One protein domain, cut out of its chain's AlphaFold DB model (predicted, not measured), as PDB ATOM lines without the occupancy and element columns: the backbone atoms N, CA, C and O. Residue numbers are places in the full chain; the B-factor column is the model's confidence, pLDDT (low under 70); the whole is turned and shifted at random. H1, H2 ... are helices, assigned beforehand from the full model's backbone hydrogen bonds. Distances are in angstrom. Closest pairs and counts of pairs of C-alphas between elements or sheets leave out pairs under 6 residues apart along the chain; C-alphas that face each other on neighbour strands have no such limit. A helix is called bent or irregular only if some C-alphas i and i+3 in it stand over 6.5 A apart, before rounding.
ATOM      1  N   GLU A 295       7.257  -8.994 -24.541       71.44
ATOM      2  CA  GLU A 295       6.254  -9.450 -23.570       71.44
ATOM      3  C   GLU A 295       6.777 -10.531 -22.609       71.44
ATOM      4  O   GLU A 295       6.338 -10.582 -21.456       71.44
ATOM      5  N   MET A 296       7.761 -11.348 -23.008       77.88
ATOM      6  CA  MET A 296       8.350 -12.370 -22.132       77.88
ATOM      7  C   MET A 296       9.097 -11.738 -20.951       77.88
ATOM      8  O   MET A 296       9.000 -12.243 -19.832       77.88
ATOM      9  N   MET A 297       9.743 -10.583 -21.139       78.38
ATOM     10  CA  MET A 297      10.332  -9.792 -20.045       78.38
ATOM     11  C   MET A 297       9.291  -9.441 -18.963       78.38
ATOM     12  O   MET A 297       9.592  -9.493 -17.765       78.38
ATOM     13  N   SER A 298       8.033  -9.186 -19.354       80.69
ATOM     14  CA  SER A 298       6.923  -8.941 -18.415       80.69
ATOM     15  C   SER A 298       6.536 -10.179 -17.591       80.69
ATOM     16  O   SER A 298       5.925 -10.053 -16.532       80.69
ATOM     17  N   LEU A 299       6.886 -11.388 -18.049       80.94
ATOM     18  CA  LEU A 299       6.673 -12.629 -17.301       80.94
ATOM     19  C   LEU A 299       7.785 -12.852 -16.273       80.94
ATOM     20  O   LEU A 299       7.492 -13.124 -15.109       80.94
ATOM     21  N   PHE A 300       9.051 -12.669 -16.658       78.19
ATOM     22  CA  PHE A 300      10.187 -12.824 -15.739       78.19
ATOM     23  C   PHE A 300      10.164 -11.787 -14.604       78.19
ATOM     24  O   PHE A 300      10.399 -12.132 -13.444       78.19
ATOM     25  N   THR A 301       9.774 -10.545 -14.898       78.38
ATOM     26  CA  THR A 301       9.629  -9.458 -13.907       78.38
ATOM     27  C   THR A 301       8.451  -9.623 -12.932       78.38
ATOM     28  O   THR A 301       8.334  -8.842 -11.990       78.38
ATOM     29  N   LYS A 302       7.622 -10.672 -13.052       82.75
ATOM     30  CA  LYS A 302       6.645 -11.054 -12.006       82.75
ATOM     31  C   LYS A 302       7.300 -11.744 -10.801       82.75
ATOM     32  O   LYS A 302       6.676 -11.841  -9.748       82.75
ATOM     33  N   THR A 303       8.543 -12.216 -10.929       85.88
ATOM     34  CA  THR A 303       9.268 -12.901  -9.846       85.88
ATOM     35  C   THR A 303      10.088 -11.898  -9.023       85.88
ATOM     36  O   THR A 303      11.025 -11.317  -9.573       85.88
ATOM     37  N   PRO A 304       9.842 -11.718  -7.705       85.56
ATOM     38  CA  PRO A 304      10.540 -10.701  -6.906       85.56
ATOM     39  C   PRO A 304      12.073 -10.812  -6.936       85.56
ATOM     40  O   PRO A 304      12.760  -9.804  -7.079       85.56
ATOM     41  N   ALA A 305      12.611 -12.036  -6.896       88.12
ATOM     42  CA  ALA A 305      14.053 -12.277  -6.987       88.12
ATOM     43  C   ALA A 305      14.648 -11.880  -8.355       88.12
ATOM     44  O   ALA A 305      15.791 -11.433  -8.421       88.12
ATOM     45  N   ALA A 306      13.881 -12.002  -9.445       84.62
ATOM     46  CA  ALA A 306      14.313 -11.552 -10.767       84.62
ATOM     47  C   ALA A 306      14.317 -10.018 -10.856       84.62
ATOM     48  O   ALA A 306      15.266  -9.446 -11.385       84.62
ATOM     49  N   VAL A 307      13.313  -9.349 -10.274       87.44
ATOM     50  CA  VAL A 307      13.260  -7.877 -10.177       87.44
ATOM     51  C   VAL A 307      14.434  -7.331  -9.362       87.44
ATOM     52  O   VAL A 307      15.069  -6.368  -9.783       87.44
ATOM     53  N   GLU A 308      14.771  -7.960  -8.232       90.62
ATOM     54  CA  GLU A 308      15.929  -7.569  -7.421       90.62
ATOM     55  C   GLU A 308      17.242  -7.712  -8.207       90.62
ATOM     56  O   GLU A 308      18.024  -6.765  -8.288       90.62
ATOM     57  N   LYS A 309      17.468  -8.863  -8.860       90.25
ATOM     58  CA  LYS A 309      18.666  -9.081  -9.685       90.25
ATOM     59  C   LYS A 309      18.742  -8.108 -10.864       90.25
ATOM     60  O   LYS A 309      19.813  -7.556 -11.099       90.25
ATOM     61  N   MET A 310      17.627  -7.843 -11.544       86.62
ATOM     62  CA  MET A 310      17.550  -6.876 -12.645       86.62
ATOM     63  C   MET A 310      17.873  -5.452 -12.175       86.62
ATOM     64  O   MET A 310      18.666  -4.757 -12.809       86.62
ATOM     65  N   LYS A 311      17.334  -5.032 -11.022       89.62
ATOM     66  CA  LYS A 311      17.651  -3.735 -10.410       89.62
ATOM     67  C   LYS A 311      19.134  -3.628 -10.051       89.62
ATOM     68  O   LYS A 311      19.747  -2.599 -10.323       89.62
ATOM     69  N   ASN A 312      19.713  -4.685  -9.482       92.75
ATOM     70  CA  ASN A 312      21.128  -4.704  -9.119       92.75
ATOM     71  C   ASN A 312      22.014  -4.586 -10.374       92.75
ATOM     72  O   ASN A 312      22.868  -3.704 -10.413       92.75
ATOM     73  N   ILE A 313      21.742  -5.364 -11.433       91.00
ATOM     74  CA  ILE A 313      22.433  -5.260 -12.735       91.00
ATOM     75  C   ILE A 313      22.321  -3.838 -13.302       91.00
ATOM     76  O   ILE A 313      23.338  -3.226 -13.618       91.00
ATOM     77  N   SER A 314      21.107  -3.282 -13.361       89.75
ATOM     78  CA  SER A 314      20.861  -1.914 -13.835       89.75
ATOM     79  C   SER A 314      21.651  -0.868 -13.037       89.75
ATOM     80  O   SER A 314      22.212   0.056 -13.629       89.75
ATOM     81  N   SER A 315      21.773  -1.033 -11.714       91.44
ATOM     82  CA  SER A 315      22.571  -0.138 -10.868       91.44
ATOM     83  C   SER A 315      24.084  -0.283 -11.080       91.44
ATOM     84  O   SER A 315      24.783   0.725 -11.115       91.44
ATOM     85  N   SER A 316      24.593  -1.502 -11.298       93.44
ATOM     86  CA  SER A 316      26.015  -1.744 -11.579       93.44
ATOM     87  C   SER A 316      26.427  -1.212 -12.952       93.44
ATOM     88  O   SER A 316      27.431  -0.512 -13.049       93.44
ATOM     89  N   VAL A 317      25.629  -1.473 -13.994       91.25
ATOM     90  CA  VAL A 317      25.850  -0.922 -15.344       91.25
ATOM     91  C   VAL A 317      25.745   0.603 -15.324       91.25
ATOM     92  O   VAL A 317      26.578   1.278 -15.920       91.25
ATOM     93  N   SER A 318      24.782   1.159 -14.577       90.44
ATOM     94  CA  SER A 318      24.679   2.609 -14.381       90.44
ATOM     95  C   SER A 318      25.936   3.191 -13.743       90.44
ATOM     96  O   SER A 318      26.473   4.142 -14.291       90.44
ATOM     97  N   SER A 319      26.423   2.606 -12.646       92.62
ATOM     98  CA  SER A 319      27.613   3.099 -11.943       92.62
ATOM     99  C   SER A 319      28.889   2.985 -12.783       92.62
ATOM    100  O   SER A 319      29.761   3.842 -12.663       92.62
ATOM    101  N   LEU A 320      29.011   1.954 -13.629       92.12
ATOM    102  CA  LEU A 320      30.124   1.834 -14.575       92.12
ATOM    103  C   LEU A 320      30.054   2.931 -15.643       92.12
ATOM    104  O   LEU A 320      31.056   3.591 -15.898       92.12
ATOM    105  N   LEU A 321      28.872   3.161 -16.223       92.06
ATOM    106  CA  LEU A 321      28.663   4.220 -17.207       92.06
ATOM    107  C   LEU A 321      28.964   5.604 -16.618       92.06
ATOM    108  O   LEU A 321      29.692   6.370 -17.236       92.06
ATOM    109  N   ASP A 322      28.488   5.894 -15.404       91.62
ATOM    110  CA  ASP A 322      28.789   7.148 -14.702       91.62
ATOM    111  C   ASP A 322      30.307   7.333 -14.518       91.62
ATOM    112  O   ASP A 322      30.843   8.382 -14.867       91.62
ATOM    113  N   THR A 323      31.019   6.281 -14.092       93.50
ATOM    114  CA  THR A 323      32.491   6.291 -13.952       93.50
ATOM    115  C   THR A 323      33.203   6.579 -15.284       93.50
ATOM    116  O   THR A 323      34.205   7.292 -15.313       93.50
ATOM    117  N   LEU A 324      32.695   6.045 -16.400       92.00
ATOM    118  CA  LEU A 324      33.273   6.256 -17.732       92.00
ATOM    119  C   LEU A 324      32.987   7.655 -18.289       92.00
ATOM    120  O   LEU A 324      33.851   8.234 -18.950       92.00
ATOM    121  N   LEU A 325      31.817   8.228 -17.997       91.94
ATOM    122  CA  LEU A 325      31.501   9.614 -18.347       91.94
ATOM    123  C   LEU A 325      32.329  10.607 -17.514       91.94
ATOM    124  O   LEU A 325      32.867  11.557 -18.082       91.94
ATOM    125  N   GLU A 326      32.518  10.354 -16.214       92.38
ATOM    126  CA  GLU A 326      33.417  11.138 -15.351       92.38
ATOM    127  C   GLU A 326      34.874  11.085 -15.842       92.38
ATOM    128  O   GLU A 326      35.511  12.130 -15.988       92.38
ATOM    129  N   LEU A 327      35.388   9.894 -16.179       91.19
ATOM    130  CA  LEU A 327      36.722   9.735 -16.773       91.19
ATOM    131  C   LEU A 327      36.852  10.501 -18.101       91.19
ATOM    132  O   LEU A 327      37.891  11.104 -18.371       91.19
ATOM    133  N   THR A 328      35.800  10.501 -18.922       90.12
ATOM    134  CA  THR A 328      35.790  11.197 -20.213       90.12
ATOM    135  C   THR A 328      35.822  12.719 -20.036       90.12
ATOM    136  O   THR A 328      36.633  13.375 -20.688       90.12
ATOM    137  N   ASP A 329      35.014  13.294 -19.134       90.44
ATOM    138  CA  ASP A 329      35.037  14.742 -18.841       90.44
ATOM    139  C   ASP A 329      36.395  15.167 -18.248       90.44
ATOM    140  O   ASP A 329      36.967  16.175 -18.664       90.44
ATOM    141  N   GLU A 330      36.982  14.359 -17.356       91.06
ATOM    142  CA  GLU A 330      38.314  14.619 -16.793       91.06
ATOM    143  C   GLU A 330      39.397  14.637 -17.889       91.06
ATOM    144  O   GLU A 330      40.119  15.631 -18.014       91.06
ATOM    145  N   LEU A 331      39.466  13.605 -18.745       89.12
ATOM    146  CA  LEU A 331      40.422  13.525 -19.861       89.12
ATOM    147  C   LEU A 331      40.262  14.689 -20.856       89.12
ATOM    148  O   LEU A 331      41.259  15.292 -21.272       89.12
ATOM    149  N   LEU A 332      39.021  15.049 -21.204       89.81
ATOM    150  CA  LEU A 332      38.733  16.194 -22.073       89.81
ATOM    151  C   LEU A 332      39.140  17.519 -21.420       89.81
ATOM    152  O   LEU A 332      39.639  18.409 -22.116       89.81
ATOM    153  N   SER A 333      38.961  17.656 -20.103       89.38
ATOM    154  CA  SER A 333      39.257  18.888 -19.370       89.38
ATOM    155  C   SER A 333      40.752  19.101 -19.098       89.38
ATOM    156  O   SER A 333      41.187  20.258 -19.023       89.38
ATOM    157  N   GLN A 334      41.539  18.026 -18.961       88.38
ATOM    158  CA  GLN A 334      42.990  18.092 -18.749       88.38
ATOM    159  C   GLN A 334      43.737  18.549 -20.008       88.38
ATOM    160  O   GLN A 334      44.653  19.368 -19.914       88.38
ATOM    161  N   ASN A 335      43.341  18.065 -21.189       86.75
ATOM    162  CA  ASN A 335      43.974  18.422 -22.458       86.75
ATOM    163  C   ASN A 335      43.478  19.804 -22.968       86.75
ATOM    164  O   ASN A 335      42.288  19.975 -23.252       86.75
ATOM    165  N   PRO A 336      44.363  20.812 -23.141       86.88
ATOM    166  CA  PRO A 336      43.963  22.160 -23.560       86.88
ATOM    167  C   PRO A 336      43.255  22.241 -24.921       86.88
ATOM    168  O   PRO A 336      42.476  23.170 -25.131       86.88
ATOM    169  N   ALA A 337      43.503  21.301 -25.840       85.25
ATOM    170  CA  ALA A 337      42.876  21.289 -27.163       85.25
ATOM    171  C   ALA A 337      41.421  20.778 -27.128       85.25
ATOM    172  O   ALA A 337      40.589  21.211 -27.933       85.25
ATOM    173  N   THR A 338      41.105  19.896 -26.175       86.38
ATOM    174  CA  THR A 338      39.776  19.296 -25.988       86.38
ATOM    175  C   THR A 338      38.913  20.010 -24.958       86.38
ATOM    176  O   THR A 338      37.703  19.848 -25.001       86.38
ATOM    177  N   LYS A 339      39.482  20.862 -24.096       86.19
ATOM    178  CA  LYS A 339      38.780  21.586 -23.011       86.19
ATOM    179  C   LYS A 339      37.593  22.475 -23.455       86.19
ATOM    180  O   LYS A 339      36.875  23.022 -22.624       86.19
ATOM    181  N   LYS A 340      37.412  22.661 -24.767       85.75
ATOM    182  CA  LYS A 340      36.257  23.317 -25.410       85.75
ATOM    183  C   LYS A 340      35.018  22.408 -25.521       85.75
ATOM    184  O   LYS A 340      33.920  22.922 -25.706       85.75
ATOM    185  N   TYR A 341      35.206  21.092 -25.443       85.06
ATOM    186  CA  TYR A 341      34.157  20.075 -25.415       85.06
ATOM    187  C   TYR A 341      33.692  19.846 -23.972       85.06
ATOM    188  O   TYR A 341      34.460  20.045 -23.032       85.06
ATOM    189  N   SER A 342      32.437  19.437 -23.796       79.19
ATOM    190  CA  SER A 342      31.834  19.183 -22.483       79.19
ATOM    191  C   SER A 342      31.457  17.718 -22.323       79.19
ATOM    192  O   SER A 342      30.763  17.194 -23.193       79.19
ATOM    193  N   GLY A 343      31.817  17.102 -21.196       81.56
ATOM    194  CA  GLY A 343      31.356  15.767 -20.833       81.56
ATOM    195  C   GLY A 343      29.832  15.647 -20.751       81.56
ATOM    196  O   GLY A 343      29.138  16.578 -20.316       81.56
ATOM    197  N   VAL A 344      29.304  14.480 -21.134       83.69
ATOM    198  CA  VAL A 344      27.886  14.130 -20.972       83.69
ATOM    199  C   VAL A 344      27.481  14.178 -19.504       83.69
ATOM    200  O   VAL A 344      28.057  13.509 -18.649       83.69
ATOM    201  N   LYS A 345      26.411  14.925 -19.217       81.44
ATOM    202  CA  LYS A 345      25.834  15.033 -17.874       81.44
ATOM    203  C   LYS A 345      24.555  14.222 -17.784       81.44
ATOM    204  O   LYS A 345      23.567  14.518 -18.458       81.44
ATOM    205  N   ARG A 346      24.583  13.218 -16.912       80.00
ATOM    206  CA  ARG A 346      23.449  12.361 -16.577       80.00
ATOM    207  C   ARG A 346      22.778  12.841 -15.289       80.00
ATOM    208  O   ARG A 346      23.437  13.289 -14.355       80.00
ATOM    209  N   THR A 347      21.460  12.706 -15.222       79.69
ATOM    210  CA  THR A 347      20.672  12.816 -13.986       79.69
ATOM    211  C   THR A 347      19.903  11.518 -13.750       79.69
ATOM    212  O   THR A 347      19.724  10.721 -14.669       79.69
ATOM    213  N   ALA A 348      19.370  11.323 -12.541       72.56
ATOM    214  CA  ALA A 348      18.492  10.188 -12.229       72.56
ATOM    215  C   ALA A 348      17.163  10.175 -13.026       72.56
ATOM    216  O   ALA A 348      16.421   9.201 -12.952       72.56
ATOM    217  N   GLU A 349      16.867  11.251 -13.763       75.50
ATOM    218  CA  GLU A 349      15.678  11.421 -14.609       75.50
ATOM    219  C   GLU A 349      15.998  11.284 -16.111       75.50
ATOM    220  O   GLU A 349      15.082  11.232 -16.925       75.50
ATOM    221  N   THR A 350      17.282  11.215 -16.491       82.38
ATOM    222  CA  THR A 350      17.708  11.075 -17.894       82.38
ATOM    223  C   THR A 350      17.362   9.678 -18.417       82.38
ATOM    224  O   THR A 350      17.774   8.683 -17.814       82.38
ATOM    225  N   SER A 351      16.639   9.588 -19.540       88.12
ATOM    226  CA  SER A 351      16.321   8.303 -20.180       88.12
ATOM    227  C   SER A 351      17.552   7.677 -20.855       88.12
ATOM    228  O   SER A 351      18.587   8.327 -21.008       88.12
ATOM    229  N   VAL A 352      17.467   6.404 -21.255       86.69
ATOM    230  CA  VAL A 352      18.579   5.724 -21.950       86.69
ATOM    231  C   VAL A 352      18.801   6.339 -23.334       86.69
ATOM    232  O   VAL A 352      19.937   6.528 -23.758       86.69
ATOM    233  N   GLU A 353      17.711   6.714 -23.996       89.56
ATOM    234  CA  GLU A 353      17.669   7.351 -25.309       89.56
ATOM    235  C   GLU A 353      18.261   8.765 -25.247       89.56
ATOM    236  O   GLU A 353      19.192   9.067 -25.987       89.56
ATOM    237  N   GLU A 354      17.822   9.599 -24.291       91.25
ATOM    238  CA  GLU A 354      18.428  10.917 -24.056       91.25
ATOM    239  C   GLU A 354      19.925  10.826 -23.720       91.25
ATOM    240  O   GLU A 354      20.693  11.732 -24.043       91.25
ATOM    241  N   LEU A 355      20.342   9.786 -22.989       89.69
ATOM    242  CA  LEU A 355      21.743   9.601 -22.618       89.69
ATOM    243  C   LEU A 355      22.584   9.226 -23.841       89.69
ATOM    244  O   LEU A 355      23.665   9.782 -24.024       89.69
ATOM    245  N   TRP A 356      22.056   8.348 -24.697       91.62
ATOM    246  CA  TRP A 356      22.670   7.982 -25.969       91.62
ATOM    247  C   TRP A 356      22.788   9.183 -26.915       91.62
ATOM    248  O   TRP A 356      23.869   9.427 -27.442       91.62
ATOM    249  N   GLU A 357      21.731   9.989 -27.071       92.38
ATOM    250  CA  GLU A 357      21.765  11.212 -27.890       92.38
ATOM    251  C   GLU A 357      22.853  12.195 -27.422       92.38
ATOM    252  O   GLU A 357      23.593  12.731 -28.247       92.38
ATOM    253  N   LYS A 358      23.017  12.380 -26.104       90.81
ATOM    254  CA  LYS A 358      24.072  13.239 -25.531       90.81
ATOM    255  C   LYS A 358      25.477  12.668 -25.764       90.81
ATOM    256  O   LYS A 358      26.399  13.430 -26.049       90.81
ATOM    257  N   MET A 359      25.656  11.348 -25.656       91.00
ATOM    258  CA  MET A 359      26.932  10.676 -25.960       91.00
ATOM    259  C   MET A 359      27.291  10.797 -27.443       91.00
ATOM    260  O   MET A 359      28.435  11.097 -27.779       91.00
ATOM    261  N   GLU A 360      26.306  10.648 -28.323       92.25
ATOM    262  CA  GLU A 360      26.453  10.777 -29.770       92.25
ATOM    263  C   GLU A 360      26.774  12.222 -30.203       92.25
ATOM    264  O   GLU A 360      27.656  12.435 -31.037       92.25
ATOM    265  N   GLU A 361      26.125  13.229 -29.603       90.88
ATOM    266  CA  GLU A 361      26.460  14.648 -29.804       90.88
ATOM    267  C   GLU A 361      27.891  14.959 -29.333       90.88
ATOM    268  O   GLU A 361      28.661  15.603 -30.054       90.88
ATOM    269  N   GLN A 362      28.284  14.454 -28.155       89.88
ATOM    270  CA  GLN A 362      29.638  14.630 -27.636       89.88
ATOM    271  C   GLN A 362      30.677  14.007 -28.581       89.88
ATOM    272  O   GLN A 362      31.630  14.691 -28.964       89.88
ATOM    273  N   ASN A 363      30.477  12.752 -28.994       90.62
ATOM    274  CA  ASN A 363      31.375  12.032 -29.899       90.62
ATOM    275  C   ASN A 363      31.564  12.795 -31.216       90.62
ATOM    276  O   ASN A 363      32.696  13.123 -31.562       90.62
ATOM    277  N   LYS A 364      30.473  13.196 -31.880       91.25
ATOM    278  CA  LYS A 364      30.509  14.003 -33.116       91.25
ATOM    279  C   LYS A 364      31.220  15.346 -32.956       91.25
ATOM    280  O   LYS A 364      31.869  15.816 -33.886       91.25
ATOM    281  N   SER A 365      31.134  15.979 -31.784       90.75
ATOM    282  CA  SER A 365      31.868  17.227 -31.536       90.75
ATOM    283  C   SER A 365      33.393  17.013 -31.493       90.75
ATOM    284  O   SER A 365      34.154  17.868 -31.960       90.75
ATOM    285  N   ILE A 366      33.836  15.861 -30.978       90.12
ATOM    286  CA  ILE A 366      35.246  15.497 -30.775       90.12
ATOM    287  C   ILE A 366      35.847  14.801 -32.010       90.12
ATOM    288  O   ILE A 366      37.046  14.940 -32.248       90.12
ATOM    289  N   GLU A 367      35.035  14.112 -32.816       89.56
ATOM    290  CA  GLU A 367      35.420  13.293 -33.979       89.56
ATOM    291  C   GLU A 367      36.467  13.967 -34.878       89.56
ATOM    292  O   GLU A 367      37.535  13.406 -35.120       89.56
ATOM    293  N   GLY A 368      36.231  15.216 -35.297       89.81
ATOM    294  CA  GLY A 368      37.174  15.954 -36.147       89.81
ATOM    295  C   GLY A 368      38.555  16.169 -35.508       89.81
ATOM    296  O   GLY A 368      39.562  16.126 -36.206       89.81
ATOM    297  N   TYR A 369      38.621  16.338 -34.182       90.25
ATOM    298  CA  TYR A 369      39.888  16.418 -33.446       90.25
ATOM    299  C   TYR A 369      40.549  15.038 -33.300       90.25
ATOM    300  O   TYR A 369      41.770  14.938 -33.404       90.25
ATOM    301  N   GLN A 370      39.775  13.969 -33.086       89.56
ATOM    302  CA  GLN A 370      40.310  12.602 -33.050       89.56
ATOM    303  C   GLN A 370      40.954  12.227 -34.388       89.56
ATOM    304  O   GLN A 370      42.122  11.844 -34.402       89.56
ATOM    305  N   MET A 371      40.237  12.417 -35.499       90.19
ATOM    306  CA  MET A 371      40.722  12.109 -36.847       90.19
ATOM    307  C   MET A 371      41.981  12.912 -37.210       90.19
ATOM    308  O   MET A 371      42.991  12.322 -37.585       90.19
ATOM    309  N   GLU A 372      41.989  14.235 -36.983       91.00
ATOM    310  CA  GLU A 372      43.160  15.097 -37.232       91.00
ATOM    311  C   GLU A 372      44.416  14.623 -36.471       91.00
ATOM    312  O   GLU A 372      45.527  14.641 -37.011       91.00
ATOM    313  N   ASN A 373      44.259  14.155 -35.226       90.38
ATOM    314  CA  ASN A 373      45.378  13.632 -34.438       90.38
ATOM    315  C   ASN A 373      45.799  12.224 -34.880       90.38
ATOM    316  O   ASN A 373      46.999  11.946 -34.905       90.38
ATOM    317  N   LEU A 374      44.856  11.350 -35.242       90.19
ATOM    318  CA  LEU A 374      45.148  10.006 -35.748       90.19
ATOM    319  C   LEU A 374      45.936  10.071 -37.060       90.19
ATOM    320  O   LEU A 374      47.004   9.469 -37.152       90.19
ATOM    321  N   ASP A 375      45.493  10.875 -38.027       89.00
ATOM    322  CA  ASP A 375      46.191  11.057 -39.305       89.00
ATOM    323  C   ASP A 375      47.560  11.741 -39.120       89.00
ATOM    324  O   ASP A 375      48.544  11.371 -39.771       89.00
ATOM    325  N   SER A 376      47.676  12.664 -38.155       89.62
ATOM    326  CA  SER A 376      48.961  13.264 -37.758       89.62
ATOM    327  C   SER A 376      49.943  12.242 -37.171       89.62
ATOM    328  O   SER A 376      51.145  12.317 -37.443       89.62
ATOM    329  N   TRP A 377      49.471  11.286 -36.365       88.12
ATOM    330  CA  TRP A 377      50.315  10.221 -35.811       88.12
ATOM    331  C   TRP A 377      50.647   9.142 -36.847       88.12
ATOM    332  O   TRP A 377      51.802   8.726 -36.908       88.12
ATOM    333  N   ASN A 378      49.699   8.772 -37.711       85.88
ATOM    334  CA  ASN A 378      49.921   7.875 -38.848       85.88
ATOM    335  C   ASN A 378      51.014   8.423 -39.780       85.88
ATOM    336  O   ASN A 378      51.999   7.747 -40.068       85.88
ATOM    337  N   SER A 379      50.903   9.704 -40.151       84.75
ATOM    338  CA  SER A 379      51.900  10.409 -40.962       84.75
ATOM    339  C   SER A 379      53.295  10.365 -40.328       84.75
ATOM    340  O   SER A 379      54.278  10.076 -41.007       84.75
ATOM    341  N   ARG A 380      53.397  10.605 -39.012       85.88
ATOM    342  CA  ARG A 380      54.671  10.517 -38.275       85.88
ATOM    343  C   ARG A 380      55.233   9.099 -38.252       85.88
ATOM    344  O   ARG A 380      56.433   8.939 -38.455       85.88
ATOM    345  N   LEU A 381      54.387   8.092 -38.033       84.25
ATOM    346  CA  LEU A 381      54.790   6.688 -38.012       84.25
ATOM    347  C   LEU A 381      55.370   6.274 -39.371       84.25
ATOM    348  O   LEU A 381      56.513   5.824 -39.422       84.25
ATOM    349  N   ILE A 382      54.644   6.541 -40.461       80.38
ATOM    350  CA  ILE A 382      55.047   6.247 -41.849       80.38
ATOM    351  C   ILE A 382      56.351   6.969 -42.241       80.38
ATOM    352  O   ILE A 382      57.186   6.405 -42.949       80.38
ATOM    353  N   LEU A 383      56.552   8.206 -41.771       81.62
ATOM    354  CA  LEU A 383      57.811   8.939 -41.961       81.62
ATOM    355  C   LEU A 383      58.964   8.331 -41.144       81.62
ATOM    356  O   LEU A 383      60.078   8.237 -41.651       81.62
ATOM    357  N   SER A 384      58.714   7.892 -39.906       78.62
ATOM    358  CA  SER A 384      59.741   7.295 -39.036       78.62
ATOM    359  C   SER A 384      60.140   5.863 -39.408       78.62
ATOM    360  O   SER A 384      61.265   5.460 -39.130       78.62
ATOM    361  N   SER A 385      59.248   5.094 -40.040       71.81
ATOM    362  CA  SER A 385      59.477   3.681 -40.370       71.81
ATOM    363  C   SER A 385      60.223   3.465 -41.692       71.81
ATOM    364  O   SER A 385      60.549   2.331 -42.036       71.81
ATOM    365  N   GLY A 386      60.457   4.526 -42.475       65.31
ATOM    366  CA  GLY A 386      61.105   4.448 -43.790       65.31
ATOM    367  C   GLY A 386      60.275   3.744 -44.879       65.31
ATOM    368  O   GLY A 386      60.741   3.591 -46.009       65.31
ATOM    369  N   GLN A 387      59.026   3.350 -44.593       60.62
ATOM    370  CA  GLN A 387      58.178   2.546 -45.493       60.62
ATOM    371  C   GLN A 387      57.730   3.283 -46.776       60.62
ATOM    372  O   GLN A 387      57.109   2.688 -47.658       60.62
ATOM    373  N   TYR A 388      58.101   4.559 -46.937       56.09
ATOM    374  CA  TYR A 388      57.802   5.395 -48.107       56.09
ATOM    375  C   TYR A 388      58.381   4.876 -49.441       56.09
ATOM    376  O   TYR A 388      57.897   5.249 -50.508       56.09
ATOM    377  N   SER A 389      59.394   4.002 -49.402       51.94
ATOM    378  CA  SER A 389      60.069   3.472 -50.603       51.94
ATOM    379  C   SER A 389      59.190   2.514 -51.443       51.94
ATOM    380  O   SER A 389      59.404   2.309 -52.642       51.94
ATOM    381  N   GLY A 390      58.149   1.923 -50.843       51.72
ATOM    382  CA  GLY A 390      57.348   0.866 -51.463       51.72
ATOM    383  C   GLY A 390      56.166   1.343 -52.314       51.72
ATOM    384  O   GLY A 390      55.037   1.386 -51.827       51.72
ATOM    385  N   LYS A 391      56.352   1.519 -53.636       56.22
ATOM    386  CA  LYS A 391      55.244   1.748 -54.608       56.22
ATOM    387  C   LYS A 391      54.125   0.681 -54.579       56.22
ATOM    388  O   LYS A 391      53.066   0.905 -55.159       56.22
ATOM    389  N   LYS A 392      54.351  -0.464 -53.922       50.91
ATOM    390  CA  LYS A 392      53.405  -1.585 -53.782       50.91
ATOM    391  C   LYS A 392      52.320  -1.378 -52.708       50.91
ATOM    392  O   LYS A 392      51.299  -2.045 -52.781       50.91
ATOM    393  N   PHE A 393      52.487  -0.447 -51.760       56.16
ATOM    394  CA  PHE A 393      51.614  -0.325 -50.573       56.16
ATOM    395  C   PHE A 393      50.705   0.919 -50.555       56.16
ATOM    396  O   PHE A 393      50.263   1.365 -49.499       56.16
ATOM    397  N   LYS A 394      50.355   1.479 -51.722       57.31
ATOM    398  CA  LYS A 394      49.523   2.701 -51.819       57.31
ATOM    399  C   LYS A 394      48.090   2.552 -51.260       57.31
ATOM    400  O   LYS A 394      47.434   3.555 -51.006       57.31
TER     401      LYS A 394
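Overview. This is residues 295 to 394 of the 497 residues of the protein "AATF-Che1 domain-containing protein" of Planoprotostelium fungivorum (UniProt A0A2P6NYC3). The long, bent helix H3 and the long helix H2 make an open, flat zigzag: residues 335 to 351 fold back from the end of H2, and H3 then sets out again the way H2 ran. Residues 371 to 394 stick out at one end, and short H1 turns off the start of H2 at the other. The 100 printed residues hold three named helices, H1, H2, H3, and no named strand: all helix, extended, radius of gyration of the C-alphas 21.5 A, spans 67 by 35 by 18 A.

Along the chain. Find C-alpha 352 at (18.579, 5.724, -21.950), where H3, residues 352 to 384, begins. By its hydrogen bonds it was assigned as one helix, but it is bent: C-alphas 365 and 368 are 7.1 A apart. Arm H3a, residues 352 to 365, is 20.0 A long; H3b, residues 368 to 384, is 24.3 A and ends at (59.741, 7.295, -39.036). H2, residues 304 to 334, is 45.0 A; H1 is residues 295 to 300.

Arrangement. H3a and H3b stand at a steep tilt of 49 degrees. H2 is apart from both arms. At Phe 300 and Ala 306, their closest C-alphas at 6.6 A, H1 and H2 are close but not clearly touching, only just about perpendicular at 73 degrees. Every O i to N i+4 pair is within hydrogen-bond range in H2, H3a and H3b; in H1, 1 of 2.

Size, cuts and confidence. The C-alphas of Pro 304 and Ser 389, the two farthest apart, are 67.6 A apart. The printed part has no cut; the link from H2 to H3 is long. Residues 386 to 394 have pLDDT under 70 in this model.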